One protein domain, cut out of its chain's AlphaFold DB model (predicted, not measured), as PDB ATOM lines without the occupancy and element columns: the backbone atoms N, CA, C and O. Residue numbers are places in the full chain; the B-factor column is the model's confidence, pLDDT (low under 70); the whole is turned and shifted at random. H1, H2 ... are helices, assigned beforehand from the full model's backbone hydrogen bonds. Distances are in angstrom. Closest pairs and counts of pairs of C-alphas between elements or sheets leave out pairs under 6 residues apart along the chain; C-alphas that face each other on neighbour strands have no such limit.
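This is residues 163 to 266 of the 766 residues of the protein "O-methyltransferase tpcA" of Colletotrichum trifolii (UniProt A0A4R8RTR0). The longest helix, H1, and the last one, H6, meet near the first and last printed residues as a V, and the short helices H2, H3 and H4 lead from the far end of H1 back to H6. The short helix H5 and the long stretch of residues 224 to 256, which has no named element, lie between H4 and H6 along the chain, and residues 217 to 218, just before H5, pair antiparallel with residues 254 to 255, just before H6; a second stretch with no named element, residues 186 to 198, loops out between H2 and H3. The printed part has 104 residues with six named helices, H1 to H6 in order, and no named strand; the class is all helix, though under half of the residues, 46, are in named elements. It is compact, with a radius of gyration of the C-alphas of 14.2 A, and spans 41 by 30 by 25 A.

Start with H1, residues 163 to 178. Its residues 163 to 170 alone touch H6, residues 257 to 266, at a steep tilt of 63 degrees, opposite ways; look for the closest C-alphas, Leu 167 and Ala 265, at 4.1 A. H1 and H2, residues 181 to 185, meet only through their link. H3, residues 199 to 204, touches H2, with the C-alphas of Leu 181 and Ala 199 closest at 5.1 A. H3 also touches residues 176 to 178 of H1, about perpendicular at 84 degrees, with the C-alphas of Thr 177 and Phe 200 closest at 5.3 A. H4, residues 210 to 214, is close to H3 but not clearly touching; their closest C-alphas, Phe 200 and Gln 210, are 7.3 A apart. H4 and H6 only just touch, with 3 pairs of C-alphas within 8 A, the closest those of Phe 214 and Leu 259 at 5.0 A. H5, residues 220 to 223, touches no helix. In H2, H3, H4 and H6 every O i to N i+4 pair is within hydrogen-bond range, in H1 9 of 12 are, and H5 is too short for such a pair.

Find C-alpha 163 at (148.797, 114.022, 106.971); from there H1 runs 23.2 A to C-alpha 178 at (136.716, 131.445, 97.593). H3 measures 8.7 A from C-alpha 199 to C-alpha 204. H6 runs 14.4 A and ends at C-alpha 266, (144.617, 118.548, 111.399).

The C-alphas farthest apart, Leu 186 and Ser 250, are 43.5 A apart, while those of Pro 163 and Met 266 are 7.6 A apart. The printed part has no cut. The links H2 to H3, 13 residues, and H5 to H6, 33 residues, are long. Mean pLDDT of the printed part is 82.7; look for values under 70 at residues 225 to 232, 235, 237 to 238 and 242 to 244.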
ATOM      1  N   PRO A 163     149.378 112.904 106.214       88.38
ATOM      2  CA  PRO A 163     148.797 114.022 106.971       88.38
ATOM      3  C   PRO A 163     149.029 115.403 106.335       88.38
ATOM      4  O   PRO A 163     148.104 116.211 106.253       88.38
ATOM      5  N   LEU A 164     150.243 115.686 105.848       89.50
ATOM      6  CA  LEU A 164     150.540 116.958 105.178       89.50
ATOM      7  C   LEU A 164     149.932 117.007 103.769       89.50
ATOM      8  O   LEU A 164     149.410 118.037 103.349       89.50
ATOM      9  N   THR A 165     149.924 115.880 103.059       90.88
ATOM     10  CA  THR A 165     149.260 115.750 101.756       90.88
ATOM     11  C   THR A 165     147.738 115.915 101.884       90.88
ATOM     12  O   THR A 165     147.132 116.571 101.040       90.88
ATOM     13  N   ALA A 166     147.119 115.439 102.969       88.38
ATOM     14  CA  ALA A 166     145.713 115.688 103.288       88.38
ATOM     15  C   ALA A 166     145.423 117.171 103.579       88.38
ATOM     16  O   ALA A 166     144.391 117.681 103.142       88.38
ATOM     17  N   LEU A 167     146.344 117.893 104.235       89.75
ATOM     18  CA  LEU A 167     146.243 119.350 104.407       89.75
ATOM     19  C   LEU A 167     146.302 120.090 103.059       89.75
ATOM     20  O   LEU A 167     145.511 121.002 102.826       89.75
ATOM     21  N   VAL A 168     147.170 119.659 102.136       90.88
ATOM     22  CA  VAL A 168     147.198 120.200 100.763       90.88
ATOM     23  C   VAL A 168     145.900 119.880 100.011       90.88
ATOM     24  O   VAL A 168     145.373 120.758  99.332       90.88
ATOM     25  N   ARG A 169     145.334 118.672 100.160       86.88
ATOM     26  CA  ARG A 169     144.013 118.329  99.597       86.88
ATOM     27  C   ARG A 169     142.897 119.193 100.197       86.88
ATOM     28  O   ARG A 169     142.037 119.646  99.452       86.88
ATOM     29  N   LEU A 170     142.933 119.508 101.496       86.38
ATOM     30  CA  LEU A 170     141.910 120.331 102.162       86.38
ATOM     31  C   LEU A 170     141.776 121.730 101.528       86.38
ATOM     32  O   LEU A 170     140.662 122.214 101.334       86.38
ATOM     33  N   ALA A 171     142.890 122.326 101.083       87.25
ATOM     34  CA  ALA A 171     142.909 123.615 100.382       87.25
ATOM     35  C   ALA A 171     142.137 123.635  99.042       87.25
ATOM     36  O   ALA A 171     141.872 124.700  98.477       87.25
ATOM     37  N   SER A 172     141.728 122.469  98.538       85.50
ATOM     38  CA  SER A 172     140.778 122.321  97.435       85.50
ATOM     39  C   SER A 172     139.387 122.868  97.779       85.50
ATOM     40  O   SER A 172     138.770 123.506  96.926       85.50
ATOM     41  N   MET A 173     138.922 122.714  99.029       84.56
ATOM     42  CA  MET A 173     137.687 123.361  99.494       84.56
ATOM     43  C   MET A 173     137.861 124.869  99.605       84.56
ATOM     44  O   MET A 173     137.068 125.586  99.010       84.56
ATOM     45  N   HIS A 174     138.947 125.344 100.226       86.25
ATOM     46  CA  HIS A 174     139.236 126.780 100.335       86.25
ATOM     47  C   HIS A 174     139.274 127.455  98.953       86.25
ATOM     48  O   HIS A 174     138.799 128.572  98.770       86.25
ATOM     49  N   SER A 175     139.798 126.747  97.944       83.19
ATOM     50  CA  SER A 175     139.774 127.196  96.548       83.19
ATOM     51  C   SER A 175     138.341 127.301  96.009       83.19
ATOM     52  O   SER A 175     137.981 128.325  95.432       83.19
ATOM     53  N   PHE A 176     137.521 126.268  96.218       84.06
ATOM     54  CA  PHE A 176     136.133 126.191  95.756       84.06
ATOM     55  C   PHE A 176     135.214 127.224  96.434       84.06
ATOM     56  O   PHE A 176     134.430 127.884  95.759       84.06
ATOM     57  N   THR A 177     135.333 127.421  97.749       87.75
ATOM     58  CA  THR A 177     134.534 128.393  98.515       87.75
ATOM     59  C   THR A 177     134.933 129.838  98.204       87.75
ATOM     60  O   THR A 177     134.064 130.712  98.143       87.75
ATOM     61  N   SER A 178     136.215 130.096  97.903       87.50
ATOM     62  CA  SER A 178     136.716 131.445  97.593       87.50
ATOM     63  C   SER A 178     136.060 132.094  96.365       87.50
ATOM     64  O   SER A 178     135.849 133.307  96.363       87.50
ATOM     65  N   GLU A 179     135.656 131.308  95.357       86.44
ATOM     66  CA  GLU A 179     134.965 131.817  94.159       86.44
ATOM     67  C   GLU A 179     133.601 132.445  94.512       86.44
ATOM     68  O   GLU A 179     133.153 133.400  93.873       86.44
ATOM     69  N   TYR A 180     132.968 131.973  95.589       91.75
ATOM     70  CA  TYR A 180     131.665 132.446  96.051       91.75
ATOM     71  C   TYR A 180     131.758 133.572  97.090       91.75
ATOM     72  O   TYR A 180     130.735 134.183  97.403       91.75
ATOM     73  N   LEU A 181     132.957 133.919  97.576       92.25
ATOM     74  CA  LEU A 181     133.145 134.928  98.624       92.25
ATOM     75  C   LEU A 181     132.598 136.310  98.225       92.25
ATOM     76  O   LEU A 181     131.927 136.965  99.018       92.25
ATOM     77  N   GLY A 182     132.792 136.727  96.969       93.44
ATOM     78  CA  GLY A 182     132.219 137.979  96.457       93.44
ATOM     79  C   GLY A 182     130.685 137.966  96.361       93.44
ATOM     80  O   GLY A 182     130.053 139.005  96.520       93.44
ATOM     81  N   LYS A 183     130.073 136.792  96.148       93.88
ATOM     82  CA  LYS A 183     128.610 136.607  96.146       93.88
ATOM     83  C   LYS A 183     128.042 136.563  97.570       93.88
ATOM     84  O   LYS A 183     126.906 136.981  97.764       93.88
ATOM     85  N   TYR A 184     128.819 136.074  98.537       95.25
ATOM     86  CA  TYR A 184     128.482 136.116  99.959       95.25
ATOM     87  C   TYR A 184     128.512 137.557 100.494       95.25
ATOM     88  O   TYR A 184     127.469 138.085 100.866       95.25
ATOM     89  N   LEU A 185     129.672 138.222 100.443       96.06
ATOM     90  CA  LEU A 185     129.889 139.542 101.058       96.06
ATOM     91  C   LEU A 185     129.050 140.675 100.435       96.06
ATOM     92  O   LEU A 185     128.769 141.667 101.099       96.06
ATOM     93  N   LEU A 186     128.642 140.538  99.169       96.44
ATOM     94  CA  LEU A 186     127.728 141.470  98.487       96.44
ATOM     95  C   LEU A 186     126.268 140.969  98.465       96.44
ATOM     96  O   LEU A 186     125.414 141.570  97.813       96.44
ATOM     97  N   GLY A 187     125.989 139.846  99.132       94.81
ATOM     98  CA  GLY A 187     124.666 139.251  99.283       94.81
ATOM     99  C   GLY A 187     123.903 139.779 100.507       94.81
ATOM    100  O   GLY A 187     124.448 140.538 101.307       94.81
ATOM    101  N   PRO A 188     122.635 139.363 100.693       93.69
ATOM    102  CA  PRO A 188     121.792 139.841 101.794       93.69
ATOM    103  C   PRO A 188     122.309 139.439 103.185       93.69
ATOM    104  O   PRO A 188     122.004 140.122 104.156       93.69
ATOM    105  N   THR A 189     123.095 138.363 103.273       92.44
ATOM    106  CA  THR A 189     123.707 137.852 104.508       92.44
ATOM    107  C   THR A 189     125.178 138.249 104.657       92.44
ATOM    108  O   THR A 189     125.818 137.837 105.612       92.44
ATOM    109  N   GLY A 190     125.741 139.077 103.764       91.12
ATOM    110  CA  GLY A 190     127.180 139.398 103.720       91.12
ATOM    111  C   GLY A 190     127.758 140.170 104.918       91.12
ATOM    112  O   GLY A 190     128.948 140.478 104.924       91.12
ATOM    113  N   ALA A 191     126.926 140.496 105.912       92.75
ATOM    114  CA  ALA A 191     127.307 141.079 107.201       92.75
ATOM    115  C   ALA A 191     126.999 140.144 108.395       92.75
ATOM    116  O   ALA A 191     127.036 140.585 109.544       92.75
ATOM    117  N   SER A 192     126.642 138.885 108.121       92.44
ATOM    118  CA  SER A 192     126.343 137.861 109.121       92.44
ATOM    119  C   SER A 192     127.617 137.302 109.757       92.44
ATOM    120  O   SER A 192     128.719 137.431 109.225       92.44
ATOM    121  N   TYR A 193     127.439 136.662 110.909       93.62
ATOM    122  CA  TYR A 193     128.469 135.893 111.611       93.62
ATOM    123  C   TYR A 193     127.973 134.487 112.002       93.62
ATOM    124  O   TYR A 193     128.607 133.814 112.821       93.62
ATOM    125  N   GLU A 194     126.854 134.042 111.418       92.94
ATOM    126  CA  GLU A 194     126.289 132.703 111.613       92.94
ATOM    127  C   GLU A 194     126.999 131.654 110.743       92.94
ATOM    128  O   GLU A 194     127.489 131.948 109.649       92.94
ATOM    129  N   LYS A 195     127.079 130.409 111.228       90.31
ATOM    130  CA  LYS A 195     127.887 129.343 110.596       90.31
ATOM    131  C   LYS A 195     127.242 128.670 109.384       90.31
ATOM    132  O   LYS A 195     127.932 127.964 108.643       90.31
ATOM    133  N   ASP A 196     125.945 128.862 109.192       92.06
ATOM    134  CA  ASP A 196     125.158 128.426 108.038       92.06
ATOM    135  C   ASP A 196     124.904 129.554 107.014       92.06
ATOM    136  O   ASP A 196     124.338 129.308 105.949       92.06
ATOM    137  N   GLU A 197     125.416 130.767 107.263       94.12
ATOM    138  CA  GLU A 197     125.338 131.919 106.356       94.12
ATOM    139  C   GLU A 197     126.725 132.358 105.845       94.12
ATOM    140  O   GLU A 197     127.158 133.481 106.086       94.12
ATOM    141  N   THR A 198     127.441 131.487 105.124       94.94
ATOM    142  CA  THR A 198     128.791 131.772 104.585       94.94
ATOM    143  C   THR A 198     128.895 131.541 103.066       94.94
ATOM    144  O   THR A 198     127.940 131.134 102.394       94.94
ATOM    145  N   ALA A 199     130.089 131.748 102.493       93.94
ATOM    146  CA  ALA A 199     130.359 131.391 101.101       93.94
ATOM    147  C   ALA A 199     130.286 129.868 100.849       93.94
ATOM    148  O   ALA A 199     129.889 129.468  99.754       93.94
ATOM    149  N   PHE A 200     130.583 129.023 101.845       92.75
ATOM    150  CA  PHE A 200     130.489 127.557 101.760       92.75
ATOM    151  C   PHE A 200     129.063 127.078 101.448       92.75
ATOM    152  O   PHE A 200     128.866 126.314 100.498       92.75
ATOM    153  N   GLN A 201     128.044 127.578 102.158       92.56
ATOM    154  CA  GLN A 201     126.645 127.217 101.889       92.56
ATOM    155  C   GLN A 201     126.196 127.666 100.495       92.56
ATOM    156  O   GLN A 201     125.531 126.919  99.773       92.56
ATOM    157  N   ILE A 202     126.629 128.855 100.071       90.94
ATOM    158  CA  ILE A 202     126.324 129.420  98.751       90.94
ATOM    159  C   ILE A 202     127.026 128.653  97.612       90.94
ATOM    160  O   ILE A 202     126.471 128.580  96.509       90.94
ATOM    161  N   ALA A 203     128.215 128.101  97.865       88.81
ATOM    162  CA  ALA A 203     128.997 127.305  96.919       88.81
ATOM    163  C   ALA A 203     128.427 125.890  96.732       88.81
ATOM    164  O   ALA A 203     128.342 125.395  95.610       88.81
ATOM    165  N   LEU A 204     128.009 125.254  97.831       86.44
ATOM    166  CA  LEU A 204     127.542 123.863  97.858       86.44
ATOM    167  C   LEU A 204     126.023 123.704  97.708       86.44
ATOM    168  O   LEU A 204     125.550 122.603  97.439       86.44
ATOM    169  N   GLY A 205     125.246 124.777  97.886       87.69
ATOM    170  CA  GLY A 205     123.781 124.714  97.881       87.69
ATOM    171  C   GLY A 205     123.197 123.996  99.105       87.69
ATOM    172  O   GLY A 205     122.123 123.406  99.006       87.69
ATOM    173  N   THR A 206     123.905 124.026 100.236       88.88
ATOM    174  CA  THR A 206     123.516 123.382 101.503       88.88
ATOM    175  C   THR A 206     123.089 124.418 102.542       88.88
ATOM    176  O   THR A 206     123.497 125.569 102.464       88.88
ATOM    177  N   ASN A 207     122.296 124.008 103.533       90.62
ATOM    178  CA  ASN A 207     121.938 124.806 104.713       90.62
ATOM    179  C   ASN A 207     122.616 124.301 106.003       90.62
ATOM    180  O   ASN A 207     122.181 124.632 107.099       90.62
ATOM    181  N   LYS A 208     123.624 123.431 105.881       91.81
ATOM    182  CA  LYS A 208     124.380 122.894 107.018       91.81
ATOM    183  C   LYS A 208     125.633 123.715 107.294       91.81
ATOM    184  O   LYS A 208     126.204 124.278 106.358       91.81
ATOM    185  N   THR A 209     126.127 123.696 108.532       91.12
ATOM    186  CA  THR A 209     127.499 124.148 108.813       91.12
ATOM    187  C   THR A 209     128.517 123.226 108.130       91.12
ATOM    188  O   THR A 209     128.199 122.097 107.746       91.12
ATOM    189  N   GLN A 210     129.762 123.687 107.994       88.56
ATOM    190  CA  GLN A 210     130.856 122.909 107.407       88.56
ATOM    191  C   GLN A 210     131.036 121.526 108.064       88.56
ATOM    192  O   GLN A 210     131.148 120.515 107.371       88.56
ATOM    193  N   PHE A 211     130.995 121.464 109.398       85.56
ATOM    194  CA  PHE A 211     131.213 120.227 110.151       85.56
ATOM    195  C   PHE A 211     130.011 119.275 110.122       85.56
ATOM    196  O   PHE A 211     130.210 118.063 110.033       85.56
ATOM    197  N   ASP A 212     128.783 119.804 110.126       88.62
ATOM    198  CA  ASP A 212     127.565 119.000 109.933       88.62
ATOM    199  C   ASP A 212     127.493 118.425 108.513       88.62
ATOM    200  O   ASP A 212     126.958 117.339 108.294       88.62
ATOM    201  N   TRP A 213     128.034 119.152 107.531       89.94
ATOM    202  CA  TRP A 213     128.132 118.682 106.156       89.94
ATOM    203  C   TRP A 213     129.172 117.566 106.013       89.94
ATOM    204  O   TRP A 213     128.860 116.564 105.377       89.94
ATOM    205  N   PHE A 214     130.349 117.659 106.655       87.56
ATOM    206  CA  PHE A 214     131.319 116.548 106.702       87.56
ATOM    207  C   PHE A 214     130.747 115.285 107.366       87.56
ATOM    208  O   PHE A 214     131.027 114.178 106.910       87.56
ATOM    209  N   ALA A 215     129.945 115.442 108.423       85.44
ATOM    210  CA  ALA A 215     129.312 114.329 109.135       85.44
ATOM    211  C   ALA A 215     128.094 113.725 108.400       85.44
ATOM    212  O   ALA A 215     127.591 112.671 108.797       85.44
ATOM    213  N   GLU A 216     127.601 114.362 107.332       88.19
ATOM    214  CA  GLU A 216     126.488 113.846 106.534       88.19
ATOM    215  C   GLU A 216     126.900 112.604 105.735       88.19
ATOM    216  O   GLU A 216     127.899 112.610 105.015       88.19
ATOM    217  N   LYS A 217     126.080 111.550 105.798       89.06
ATOM    218  CA  LYS A 217     126.230 110.390 104.917       89.06
ATOM    219  C   LYS A 217     125.441 110.561 103.625       89.06
ATOM    220  O   LYS A 217     124.296 111.007 103.651       89.06
ATOM    221  N   ILE A 218     126.038 110.142 102.515       87.75
ATOM    222  CA  ILE A 218     125.534 110.368 101.154       87.75
ATOM    223  C   ILE A 218     125.481 109.087 100.319       87.75
ATOM    224  O   ILE A 218     126.084 108.065 100.651       87.75
ATOM    225  N   THR A 219     124.756 109.132  99.206       87.56
ATOM    226  CA  THR A 219     124.676 108.029  98.245       87.56
ATOM    227  C   THR A 219     125.895 107.969  97.317       87.56
ATOM    228  O   THR A 219     126.590 108.957  97.066       87.56
ATOM    229  N   ALA A 220     126.101 106.806  96.690       80.56
ATOM    230  CA  ALA A 220     127.119 106.623  95.653       80.56
ATOM    231  C   ALA A 220     126.916 107.496  94.392       80.56
ATOM    232  O   ALA A 220     127.840 107.600  93.587       80.56
ATOM    233  N   ALA A 221     125.731 108.083  94.184       78.56
ATOM    234  CA  ALA A 221     125.467 109.001  93.071       78.56
ATOM    235  C   ALA A 221     125.954 110.427  93.386       78.56
ATOM    236  O   ALA A 221     126.511 111.100  92.519       78.56
ATOM    237  N   GLU A 222     125.806 110.853  94.642       79.81
ATOM    238  CA  GLU A 222     126.292 112.141  95.147       79.81
ATOM    239  C   GLU A 222     127.824 112.157  95.256       79.81
ATOM    240  O   GLU A 222     128.444 113.113  94.798       79.81
ATOM    241  N   LEU A 223     128.444 111.065  95.733       76.62
ATOM    242  CA  LEU A 223     129.910 110.887  95.725       76.62
ATOM    243  C   LEU A 223     130.538 111.051  94.333       76.62
ATOM    244  O   LEU A 223     131.654 111.543  94.207       76.62
ATOM    245  N   LYS A 224     129.829 110.612  93.288       70.38
ATOM    246  CA  LYS A 224     130.266 110.707  91.885       70.38
ATOM    247  C   LYS A 224     129.741 111.958  91.175       70.38
ATOM    248  O   LYS A 224     129.972 112.127  89.978       70.38
ATOM    249  N   HIS A 225     129.000 112.804  91.889       65.31
ATOM    250  CA  HIS A 225     128.415 114.054  91.409       65.31
ATOM    251  C   HIS A 225     127.615 113.936  90.087       65.31
ATOM    252  O   HIS A 225     127.597 114.865  89.271       65.31
ATOM    253  N   GLU A 226     126.951 112.792  89.860       48.47
ATOM    254  CA  GLU A 226     126.290 112.422  88.593       48.47
ATOM    255  C   GLU A 226     124.997 113.237  88.327       48.47
ATOM    256  O   GLU A 226     123.887 112.709  88.354       48.47
ATOM    257  N   GLY A 227     125.118 114.541  88.035       44.12
ATOM    258  CA  GLY A 227     123.975 115.340  87.560       44.12
ATOM    259  C   GLY A 227     124.151 116.856  87.390       44.12
ATOM    260  O   GLY A 227     123.404 117.463  86.621       44.12
ATOM    261  N   SER A 228     125.109 117.509  88.058       42.75
ATOM    262  CA  SER A 228     125.119 118.981  88.175       42.75
ATOM    263  C   SER A 228     126.324 119.677  87.519       42.75
ATOM    264  O   SER A 228     127.400 119.770  88.100       42.75
ATOM    265  N   ARG A 229     126.103 120.257  86.331       42.72
ATOM    266  CA  ARG A 229     126.906 121.335  85.694       42.72
ATOM    267  C   ARG A 229     128.429 121.143  85.508       42.72
ATOM    268  O   ARG A 229     129.072 122.061  85.016       42.72
ATOM    269  N   GLY A 230     128.990 119.962  85.764       44.09
ATOM    270  CA  GLY A 230     130.327 119.578  85.283       44.09
ATOM    271  C   GLY A 230     131.523 120.135  86.065       44.09
ATOM    272  O   GLY A 230     132.647 120.061  85.571       44.09
ATOM    273  N   THR A 231     131.311 120.660  87.272       51.69
ATOM    274  CA  THR A 231     132.381 120.827  88.268       51.69
ATOM    275  C   THR A 231     132.729 119.476  88.907       51.69
ATOM    276  O   THR A 231     131.924 118.543  88.870       51.69
ATOM    277  N   GLY A 232     133.931 119.349  89.477       59.69
ATOM    278  CA  GLY A 232     134.300 118.174  90.277       59.69
ATOM    279  C   GLY A 232     133.520 118.101  91.595       59.69
ATOM    280  O   GLY A 232     132.884 119.079  91.990       59.69
ATOM    281  N   TYR A 233     133.595 116.953  92.273       75.69
ATOM    282  CA  TYR A 233     133.106 116.820  93.646       75.69
ATOM    283  C   TYR A 233     133.894 117.783  94.573       75.69
ATOM    284  O   TYR A 233     135.102 117.959  94.358       75.69
ATOM    285  N   PRO A 234     133.245 118.451  95.551       73.75
ATOM    286  CA  PRO A 234     133.897 119.417  96.438       73.75
ATOM    287  C   PRO A 234     135.146 118.855  97.115       73.75
ATOM    288  O   PRO A 234     135.258 117.660  97.340       73.75
ATOM    289  N   GLY A 235     136.140 119.697  97.397       67.25
ATOM    290  CA  GLY A 235     137.394 119.223  97.994       67.25
ATOM    291  C   GLY A 235     138.294 118.384  97.070       67.25
ATOM    292  O   GLY A 235     139.436 118.124  97.436       67.25
ATOM    293  N   PHE A 236     137.891 118.063  95.835       70.00
ATOM    294  CA  PHE A 236     138.720 117.336  94.861       70.00
ATOM    295  C   PHE A 236     138.817 118.078  93.508       70.00
ATOM    296  O   PHE A 236     138.035 118.974  93.180       70.00
ATOM    297  N   SER A 237     139.826 117.739  92.701       67.69
ATOM    298  CA  SER A 237     140.007 118.213  91.316       67.69
ATOM    299  C   SER A 237     139.495 117.208  90.283       67.69
ATOM    300  O   SER A 237     139.480 117.490  89.084       67.69
ATOM    301  N   SER A 238     139.068 116.035  90.744       67.88
ATOM    302  CA  SER A 238     138.470 114.952  89.968       67.88
ATOM    303  C   SER A 238     137.352 114.295  90.790       67.88
ATOM    304  O   SER A 238     137.096 114.715  91.915       67.88
ATOM    305  N   GLN A 239     136.657 113.292  90.246       73.06
ATOM    306  CA  GLN A 239     135.827 112.438  91.102       73.06
ATOM    307  C   GLN A 239     136.750 111.647  92.044       73.06
ATOM    308  O   GLN A 239     137.759 111.121  91.551       73.06
ATOM    309  N   PRO A 240     136.443 111.548  93.353       71.94
ATOM    310  CA  PRO A 240     137.233 110.732  94.264       71.94
ATOM    311  C   PRO A 240     137.235 109.257  93.826       71.94
ATOM    312  O   PRO A 240     136.408 108.803  93.027       71.94
ATOM    313  N   LYS A 241     138.235 108.508  94.287       70.62
ATOM    314  CA  LYS A 241     138.560 107.155  93.824       70.62
ATOM    315  C   LYS A 241     138.319 106.144  94.943       70.62
ATOM    316  O   LYS A 241     138.276 106.488  96.122       70.62
ATOM    317  N   LYS A 242     138.218 104.855  94.595       64.50
ATOM    318  CA  LYS A 242     138.147 103.800  95.618       64.50
ATOM    319  C   LYS A 242     139.433 103.812  96.457       64.50
ATOM    320  O   LYS A 242     140.504 103.529  95.927       64.50
ATOM    321  N   GLY A 243     139.289 104.121  97.746       66.19
ATOM    322  CA  GLY A 243     140.386 104.385  98.684       66.19
ATOM    323  C   GLY A 243     140.365 105.799  99.284       66.19
ATOM    324  O   GLY A 243     140.953 105.997 100.341       66.19
ATOM    325  N   ASP A 244     139.648 106.747  98.664       68.69
ATOM    326  CA  ASP A 244     139.430 108.101  99.201       68.69
ATOM    327  C   ASP A 244     138.205 108.175 100.145       68.69
ATOM    328  O   ASP A 244     138.019 109.172 100.838       68.69
ATOM    329  N   TRP A 245     137.377 107.121 100.184       75.38
ATOM    330  CA  TRP A 245     136.180 106.977 101.025       75.38
ATOM    331  C   TRP A 245     136.083 105.576 101.649       75.38
ATOM    332  O   TRP A 245     136.659 104.612 101.131       75.38
ATOM    333  N   ASP A 246     135.292 105.461 102.717       76.81
ATOM    334  CA  ASP A 246     135.002 104.205 103.421       76.81
ATOM    335  C   ASP A 246     133.992 103.320 102.661       76.81
ATOM    336  O   ASP A 246     133.207 103.803 101.844       76.81
ATOM    337  N   GLU A 247     133.966 102.012 102.937       82.62
ATOM    338  CA  GLU A 247     132.889 101.135 102.443       82.62
ATOM    339  C   GLU A 247     131.530 101.531 103.080       82.62
ATOM    340  O   GLU A 247     131.504 102.023 104.213       82.62
ATOM    341  N   PRO A 248     130.394 101.343 102.380       85.94
ATOM    342  CA  PRO A 248     129.104 101.873 102.817       85.94
ATOM    343  C   PRO A 248     128.533 101.152 104.043       85.94
ATOM    344  O   PRO A 248     128.810  99.977 104.292       85.94
ATOM    345  N   ASP A 249     127.655 101.846 104.769       85.81
ATOM    346  CA  ASP A 249     126.908 101.263 105.880       85.81
ATOM    347  C   ASP A 249     125.758 100.341 105.429       85.81
ATOM    348  O   ASP A 249     125.504 100.133 104.240       85.81
ATOM    349  N   SER A 250     125.031  99.778 106.400       87.69
ATOM    350  CA  SER A 250     123.926  98.837 106.169       87.69
ATOM    351  C   SER A 250     122.774  99.386 105.316       87.69
ATOM    352  O   SER A 250     121.949  98.601 104.856       87.69
ATOM    353  N   ASN A 251     122.699 100.705 105.111       87.88
ATOM    354  CA  ASN A 251     121.690 101.368 104.286       87.88
ATOM    355  C   ASN A 251     122.222 101.726 102.883       87.88
ATOM    356  O   ASN A 251     121.488 102.298 102.079       87.88
ATOM    357  N   GLY A 252     123.487 101.407 102.580       86.44
ATOM    358  CA  GLY A 252     124.150 101.774 101.327       86.44
ATOM    359  C   GLY A 252     124.671 103.215 101.289       86.44
ATOM    360  O   GLY A 252     124.962 103.718 100.201       86.44
ATOM    361  N   LEU A 253     124.770 103.882 102.447       89.38
ATOM    362  CA  LEU A 253     125.252 105.259 102.566       89.38
ATOM    363  C   LEU A 253     126.734 105.305 102.955       89.38
ATOM    364  O   LEU A 253     127.213 104.495 103.748       89.38
ATOM    365  N   TYR A 254     127.445 106.282 102.405       86.56
ATOM    366  CA  TYR A 254     128.885 106.482 102.545       86.56
ATOM    367  C   TYR A 254     129.166 107.715 103.404       86.56
ATOM    368  O   TYR A 254     128.436 108.704 103.321       86.56
ATOM    369  N   ASN A 255     130.252 107.688 104.177       85.06
ATOM    370  CA  ASN A 255     130.809 108.898 104.786       85.06
ATOM    371  C   ASN A 255     131.368 109.822 103.684       85.06
ATOM    372  O   ASN A 255     131.854 109.336 102.658       85.06
ATOM    373  N   ARG A 256     131.353 111.144 103.895       85.56
ATOM    374  CA  ARG A 256     132.067 112.074 103.006       85.56
ATOM    375  C   ARG A 256     133.592 111.916 103.153       85.56
ATOM    376  O   ARG A 256     134.073 111.917 104.290       85.56
ATOM    377  N   PRO A 257     134.367 111.859 102.048       84.12
ATOM    378  CA  PRO A 257     135.834 111.856 102.081       84.12
ATOM    379  C   PRO A 257     136.437 112.974 102.941       84.12
ATOM    380  O   PRO A 257     137.485 112.804 103.567       84.12
ATOM    381  N   GLU A 258     135.775 114.132 102.973       85.44
ATOM    382  CA  GLU A 258     136.234 115.330 103.665       85.44
ATOM    383  C   GLU A 258     136.353 115.154 105.179       85.44
ATOM    384  O   GLU A 258     137.267 115.736 105.754       85.44
ATOM    385  N   LEU A 259     135.523 114.323 105.821       82.44
ATOM    386  CA  LEU A 259     135.620 114.060 107.263       82.44
ATOM    387  C   LEU A 259     136.963 113.391 107.602       82.44
ATOM    388  O   LEU A 259     137.748 113.896 108.409       82.44
ATOM    389  N   THR A 260     137.269 112.299 106.901       79.88
ATOM    390  CA  THR A 260     138.515 111.537 107.057       79.88
ATOM    391  C   THR A 260     139.734 112.332 106.573       79.88
ATOM    392  O   THR A 260     140.810 112.246 107.169       79.88
ATOM    393  N   ASN A 261     139.595 113.154 105.524       83.50
ATOM    394  CA  ASN A 261     140.669 114.045 105.083       83.50
ATOM    395  C   ASN A 261     140.916 115.200 106.073       83.50
ATOM    396  O   ASN A 261     142.071 115.564 106.280       83.50
ATOM    397  N   PHE A 262     139.880 115.749 106.719       84.31
ATOM    398  CA  PHE A 262     140.011 116.809 107.723       84.31
ATOM    399  C   PHE A 262     140.782 116.320 108.956       84.31
ATOM    400  O   PHE A 262     141.753 116.964 109.348       84.31
ATOM    401  N   GLY A 263     140.446 115.145 109.504       79.12
ATOM    402  CA  GLY A 263     141.189 114.550 110.627       79.12
ATOM    403  C   GLY A 263     142.685 114.375 110.322       79.12
ATOM    404  O   GLY A 263     143.547 114.835 111.076       79.12
ATOM    405  N   LYS A 264     143.016 113.820 109.144       83.44
ATOM    406  CA  LYS A 264     144.402 113.735 108.642       83.44
ATOM    407  C   LYS A 264     145.056 115.118 108.489       83.44
ATOM    408  O   LYS A 264     146.204 115.301 108.896       83.44
ATOM    409  N   ALA A 265     144.337 116.088 107.923       84.75
ATOM    410  CA  ALA A 265     144.821 117.447 107.700       84.75
ATOM    411  C   ALA A 265     145.111 118.198 109.010       84.75
ATOM    412  O   ALA A 265     146.071 118.964 109.058       84.75
ATOM    413  N   MET A 266     144.349 117.956 110.083       81.75
ATOM    414  CA  MET A 266     144.617 118.548 111.399       81.75
ATOM    415  C   MET A 266     145.900 118.001 112.034       81.75
ATOM    416  O   MET A 266     146.659 118.770 112.625       81.75
TER     417      MET A 266